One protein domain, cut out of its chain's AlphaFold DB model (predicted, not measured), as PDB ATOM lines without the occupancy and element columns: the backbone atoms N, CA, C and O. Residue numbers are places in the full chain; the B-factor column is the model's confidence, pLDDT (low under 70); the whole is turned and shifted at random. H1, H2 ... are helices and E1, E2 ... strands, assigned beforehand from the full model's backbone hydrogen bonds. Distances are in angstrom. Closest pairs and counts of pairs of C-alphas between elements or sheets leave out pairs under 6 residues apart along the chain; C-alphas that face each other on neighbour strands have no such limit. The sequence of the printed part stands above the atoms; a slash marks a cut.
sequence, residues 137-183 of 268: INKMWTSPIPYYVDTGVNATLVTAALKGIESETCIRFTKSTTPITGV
ATOM      1  N   ILE A 137     203.955 238.489 183.401       40.81
ATOM      2  CA  ILE A 137     204.734 237.644 184.308       40.81
ATOM      3  C   ILE A 137     204.579 238.095 185.782       40.81
ATOM      4  O   ILE A 137     204.794 237.301 186.687       40.81
ATOM      5  N   ASN A 138     204.096 239.320 186.030       42.81
ATOM      6  CA  ASN A 138     203.868 239.925 187.347       42.81
ATOM      7  C   ASN A 138     202.629 239.415 188.121       42.81
ATOM      8  O   ASN A 138     202.354 239.916 189.207       42.81
ATOM      9  N   LYS A 139     201.859 238.453 187.586       50.84
ATOM     10  CA  LYS A 139     200.765 237.774 188.321       50.84
ATOM     11  C   LYS A 139     201.133 236.387 188.849       50.84
ATOM     12  O   LYS A 139     200.290 235.720 189.440       50.84
ATOM     13  N   MET A 140     202.365 235.939 188.625       53.06
ATOM     14  CA  MET A 140     202.879 234.760 189.311       53.06
ATOM     15  C   MET A 140     203.101 235.133 190.770       53.06
ATOM     16  O   MET A 140     203.820 236.088 191.063       53.06
ATOM     17  N   TRP A 141     202.475 234.400 191.684       54.53
ATOM     18  CA  TRP A 141     202.765 234.560 193.099       54.53
ATOM     19  C   TRP A 141     204.256 234.329 193.335       54.53
ATOM     20  O   TRP A 141     204.797 233.280 192.986       54.53
ATOM     21  N   THR A 142     204.932 235.305 193.931       65.00
ATOM     22  CA  THR A 142     206.272 235.081 194.467       65.00
ATOM     23  C   THR A 142     206.142 234.181 195.683       65.00
ATOM     24  O   THR A 142     205.395 234.508 196.604       65.00
ATOM     25  N   SER A 143     206.851 233.053 195.693       74.75
ATOM     26  CA  SER A 143     206.896 232.188 196.872       74.75
ATOM     27  C   SER A 143     207.535 232.942 198.054       74.75
ATOM     28  O   SER A 143     208.580 233.569 197.854       74.75
ATOM     29  N   PRO A 144     206.957 232.892 199.271       83.94
ATOM     30  CA  PRO A 144     205.739 232.167 199.644       83.94
ATOM     31  C   PRO A 144     204.440 232.879 199.215       83.94
ATOM     32  O   PRO A 144     204.278 234.082 199.408       83.94
ATOM     33  N   ILE A 145     203.488 232.103 198.691       81.88
ATOM     34  CA  ILE A 145     202.171 232.545 198.230       81.88
ATOM     35  C   ILE A 145     201.322 232.988 199.433       81.88
ATOM     36  O   ILE A 145     201.060 232.186 200.335       81.88
ATOM     37  N   PRO A 146     200.859 234.242 199.490       80.44
ATOM     38  CA  PRO A 146     199.990 234.673 200.568       80.44
ATOM     39  C   PRO A 146     198.601 234.011 200.455       80.44
ATOM     40  O   PRO A 146     198.075 233.855 199.355       80.44
ATOM     41  N   TYR A 147     197.986 233.645 201.585       82.44
ATOM     42  CA  TYR A 147     196.613 233.117 201.654       82.44
ATOM     43  C   TYR A 147     195.794 233.796 202.757       82.44
ATOM     44  O   TYR A 147     196.326 234.145 203.809       82.44
ATOM     45  N   TYR A 148     194.489 233.957 202.545       80.62
ATOM     46  CA  TYR A 148     193.556 234.545 203.512       80.62
ATOM     47  C   TYR A 148     192.417 233.568 203.806       80.62
ATOM     48  O   TYR A 148     191.936 232.887 202.902       80.62
ATOM     49  N   VAL A 149     191.990 233.491 205.067       80.50
ATOM     50  CA  VAL A 149     190.835 232.683 205.481       80.50
ATOM     51  C   VAL A 149     189.754 233.631 205.961       80.50
ATOM     52  O   VAL A 149     189.947 234.311 206.969       80.50
ATOM     53  N   ASP A 150     188.640 233.668 205.235       68.88
ATOM     54  CA  ASP A 150     187.522 234.542 205.568       68.88
ATOM     55  C   ASP A 150     186.811 234.107 206.857       68.88
ATOM     56  O   ASP A 150     186.869 232.955 207.306       68.88
ATOM     57  N   THR A 151     186.115 235.064 207.455       73.56
ATOM     58  CA  THR A 151     185.236 234.866 208.597       73.56
ATOM     59  C   THR A 151     184.177 233.802 208.283       73.56
ATOM     60  O   THR A 151     183.524 233.826 207.246       73.56
ATOM     61  N   GLY A 152     184.025 232.816 209.173       73.38
ATOM     62  CA  GLY A 152     183.106 231.686 208.971       73.38
ATOM     63  C   GLY A 152     183.712 230.467 208.265       73.38
ATOM     64  O   GLY A 152     183.073 229.416 208.232       73.38
ATOM     65  N   VAL A 153     184.952 230.548 207.768       75.19
ATOM     66  CA  VAL A 153     185.674 229.400 207.194       75.19
ATOM     67  C   VAL A 153     186.546 228.723 208.258       75.19
ATOM     68  O   VAL A 153     187.221 229.375 209.057       75.19
ATOM     69  N   ASN A 154     186.566 227.385 208.276       84.00
ATOM     70  CA  ASN A 154     187.392 226.620 209.212       84.00
ATOM     71  C   ASN A 154     188.882 226.708 208.831       84.00
ATOM     72  O   ASN A 154     189.376 225.957 207.988       84.00
ATOM     73  N   ALA A 155     189.606 227.608 209.497       87.62
ATOM     74  CA  ALA A 155     191.024 227.858 209.246       87.62
ATOM     75  C   ALA A 155     191.925 226.628 209.448       87.62
ATOM     76  O   ALA A 155     192.962 226.525 208.789       87.62
ATOM     77  N   THR A 156     191.544 225.687 210.316       90.12
ATOM     78  CA  THR A 156     192.317 224.461 210.562       90.12
ATOM     79  C   THR A 156     192.302 223.549 209.341       90.12
ATOM     80  O   THR A 156     193.350 223.041 208.952       90.12
ATOM     81  N   LEU A 157     191.140 223.390 208.699       88.94
ATOM     82  CA  LEU A 157     191.014 222.588 207.479       88.94
ATOM     83  C   LEU A 157     191.791 223.210 206.317       88.94
ATOM     84  O   LEU A 157     192.529 222.503 205.638       88.94
ATOM     85  N   VAL A 158     191.688 224.531 206.137       85.94
ATOM     86  CA  VAL A 158     192.453 225.245 205.101       85.94
ATOM     87  C   VAL A 158     193.954 225.057 205.325       85.94
ATOM     88  O   VAL A 158     194.679 224.688 204.409       85.94
ATOM     89  N   THR A 159     194.422 225.232 206.563       88.56
ATOM     90  CA  THR A 159     195.844 225.069 206.897       88.56
ATOM     91  C   THR A 159     196.319 223.625 206.695       88.56
ATOM     92  O   THR A 159     197.440 223.413 206.243       88.56
ATOM     93  N   ALA A 160     195.483 222.626 206.996       90.81
ATOM     94  CA  ALA A 160     195.807 221.222 206.744       90.81
ATOM     95  C   ALA A 160     195.928 220.918 205.242       90.81
ATOM     96  O   ALA A 160     196.871 220.240 204.840       90.81
ATOM     97  N   ALA A 161     195.030 221.465 204.415       87.50
ATOM     98  CA  ALA A 161     195.089 221.314 202.962       87.50
ATOM     99  C   ALA A 161     196.356 221.956 202.371       87.50
ATOM    100  O   ALA A 161     197.072 221.306 201.614       87.50
ATOM    101  N   LEU A 162     196.687 223.190 202.780       89.69
ATOM    102  CA  LEU A 162     197.907 223.874 202.334       89.69
ATOM    103  C   LEU A 162     199.171 223.097 202.715       89.69
ATOM    104  O   LEU A 162     200.064 222.950 201.888       89.69
ATOM    105  N   LYS A 163     199.222 222.517 203.922       90.69
ATOM    106  CA  LYS A 163     200.333 221.645 204.335       90.69
ATOM    107  C   LYS A 163     200.472 220.392 203.471       90.69
ATOM    108  O   LYS A 163     201.594 219.943 203.259       90.69
ATOM    109  N   GLY A 164     199.364 219.839 202.972       89.62
ATOM    110  CA  GLY A 164     199.394 218.748 201.996       89.62
ATOM    111  C   GLY A 164     200.134 219.165 200.724       89.62
ATOM    112  O   GLY A 164     201.090 218.505 200.326       89.62
ATOM    113  N   ILE A 165     199.786 220.332 200.172       86.44
ATOM    114  CA  ILE A 165     200.459 220.904 198.993       86.44
ATOM    115  C   ILE A 165     201.947 221.160 199.279       86.44
ATOM    116  O   ILE A 165     202.803 220.809 198.470       86.44
ATOM    117  N   GLU A 166     202.287 221.733 200.437       91.19
ATOM    118  CA  GLU A 166     203.685 221.987 200.825       91.19
ATOM    119  C   GLU A 166     204.508 220.700 200.997       91.19
ATOM    120  O   GLU A 166     205.730 220.736 200.842       91.19
ATOM    121  N   SER A 167     203.855 219.578 201.325       91.75
ATOM    122  CA  SER A 167     204.510 218.277 201.502       91.75
ATOM    123  C   SER A 167     204.833 217.573 200.183       91.75
ATOM    124  O   SER A 167     205.781 216.791 200.132       91.75
ATOM    125  N   GLU A 168     204.088 217.883 199.120       87.94
ATOM    126  CA  GLU A 168     204.235 217.260 197.800       87.94
ATOM    127  C   GLU A 168     204.909 218.194 196.778       87.94
ATOM    128  O   GLU A 168     205.343 217.741 195.722       87.94
ATOM    129  N   THR A 169     205.060 219.489 197.091       85.38
ATOM    130  CA  THR A 169     205.570 220.504 196.153       85.38
ATOM    131  C   THR A 169     206.584 221.472 196.787       85.38
ATOM    132  O   THR A 169     206.792 221.527 198.003       85.38
ATOM    133  N   CYS A 170     207.230 222.296 195.956       86.25
ATOM    134  CA  CYS A 170     208.079 223.404 196.411       86.25
ATOM    135  C   CYS A 170     207.298 224.698 196.723       86.25
ATOM    136  O   CYS A 170     207.905 225.695 197.124       86.25
ATOM    137  N   ILE A 171     205.969 224.695 196.564       84.12
ATOM    138  CA  ILE A 171     205.110 225.840 196.881       84.12
ATOM    139  C   ILE A 171     205.100 226.042 198.396       84.12
ATOM    140  O   ILE A 171     205.095 225.083 199.165       84.12
ATOM    141  N   ARG A 172     205.138 227.297 198.836       87.44
ATOM    142  CA  ARG A 172     205.066 227.676 200.253       87.44
ATOM    143  C   ARG A 172     203.987 228.717 200.435       87.44
ATOM    144  O   ARG A 172     203.789 229.522 199.527       87.44
ATOM    145  N   PHE A 173     203.340 228.728 201.595       89.00
ATOM    146  CA  PHE A 173     202.257 229.662 201.885       89.00
ATOM    147  C   PHE A 173     202.560 230.562 203.084       89.00
ATOM    148  O   PHE A 173     203.210 230.157 204.046       89.00
ATOM    149  N   THR A 174     202.065 231.799 203.049       90.38
ATOM    150  CA  THR A 174     202.119 232.721 204.193       90.38
ATOM    151  C   THR A 174     200.738 233.286 204.501       90.38
ATOM    152  O   THR A 174     199.994 233.662 203.599       90.38
ATOM    153  N   LYS A 175     200.344 233.323 205.775       89.19
ATOM    154  CA  LYS A 175     199.007 233.801 206.141       89.19
ATOM    155  C   LYS A 175     198.945 235.324 206.013       89.19
ATOM    156  O   LYS A 175     199.693 236.036 206.676       89.19
ATOM    157  N   SER A 176     198.022 235.809 205.194       80.12
ATOM    158  CA  SER A 176     197.697 237.222 205.019       80.12
ATOM    159  C   SER A 176     196.569 237.645 205.954       80.12
ATOM    160  O   SER A 176     195.694 236.854 206.317       80.12
ATOM    161  N   THR A 177     196.577 238.921 206.326       76.38
ATOM    162  CA  THR A 177     195.498 239.583 207.068       76.38
ATOM    163  C   THR A 177     194.444 240.200 206.153       76.38
ATOM    164  O   THR A 177     193.385 240.588 206.639       76.38
ATOM    165  N   THR A 178     194.704 240.275 204.846       63.12
ATOM    166  CA  THR A 178     193.797 240.853 203.845       63.12
ATOM    167  C   THR A 178     193.413 239.832 202.770       63.12
ATOM    168  O   THR A 178     194.248 238.986 202.422       63.12
ATOM    169  N   PRO A 179     192.185 239.908 202.213       60.25
ATOM    170  CA  PRO A 179     191.767 239.098 201.070       60.25
ATOM    171  C   PRO A 179     192.687 239.280 199.862       60.25
ATOM    172  O   PRO A 179     193.221 240.365 199.622       60.25
ATOM    173  N   ILE A 180     192.849 238.218 199.074       57.28
ATOM    174  CA  ILE A 180     193.786 238.178 197.949       57.28
ATOM    175  C   ILE A 180     193.114 237.525 196.735       57.28
ATOM    176  O   ILE A 180     192.168 236.759 196.894       57.28
ATOM    177  N   THR A 181     193.552 237.857 195.516       50.56
ATOM    178  CA  THR A 181     192.856 237.469 194.272       50.56
ATOM    179  C   THR A 181     193.704 236.558 193.378       50.56
ATOM    180  O   THR A 181     194.821 236.923 193.026       50.56
ATOM    181  N   GLY A 182     193.132 235.422 192.945       52.91
ATOM    182  CA  GLY A 182     193.525 234.706 191.719       52.91
ATOM    183  C   GLY A 182     193.915 233.225 191.849       52.91
ATOM    184  O   GLY A 182     194.975 232.936 192.392       52.91
ATOM    185  N   VAL A 183     193.113 232.347 191.224       47.06
ATOM    186  CA  VAL A 183     193.470 231.193 190.355       47.06
ATOM    187  C   VAL A 183     192.254 230.937 189.423       47.06
ATOM    188  O   VAL A 183     191.166 231.421 189.732       47.06
TER     189      VAL A 183
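What this domain is: This is residues 137 to 183 of the 268 residues of the protein "Astacin domain-containing protein" of Strongyloides papillosus (UniProt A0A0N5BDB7). Two very short parallel strands, E1 and E2, lie side by side as a small sheet, and one much longer helix, H1, lies over one face of it, while unnamed stretches run before E1 and after E2. Residues 151 to 157, of which 155 to 157 belong to H1, stick out from the rest. The printed part has 47 residues with E1, H1 and E2 in that order along the chain; the class is mixed, helices and strands, with under half of the residues in named elements. It is only just compact, close to loose, with a radius of gyration of the C-alphas of 11.2 A and spans of 33 by 25 by 16 A.

Where its parts are: E1 is residues 145 to 147, beginning at C-alpha 145 at (202.171, 232.545, 198.230). E2 is residues 173 to 175, ending at C-alpha 175 at (199.007, 233.801, 206.141). H1 is residues 155 to 168, 20.4 A from first to last C-alpha, beginning at C-alpha 155 at (191.024, 227.858, 209.246).

How they stand to each other: E1 and E2 are parallel neighbours, with 38 degrees between their directions. C-alphas 146 and 174 face each other at 4.6 A. N 147 and O 174, 2.8 A apart, and N 174 and O 145, 2.9 A apart, are within hydrogen-bond range. The closest C-alphas of H1 and E2 are those of Leu 162 and Phe 173, 7.3 A apart. E1, H1 and E2 form a strand-helix-strand unit, two parallel neighbour strands with a helix between them along the chain, and its crossover is right-handed. In H1 every O i to N i+4 pair is within hydrogen-bond range.

The domain as a whole: The two C-alphas farthest apart are those of Ile 137 and Gly 152, at 33.3 A. The printed part has no cut. The link from E1 to H1 is short and that from H1 to E2 is tight. The mean pLDDT of the printed part is 76.4; residues 137 to 142, residue 150 and residues 178 to 183 are under 70.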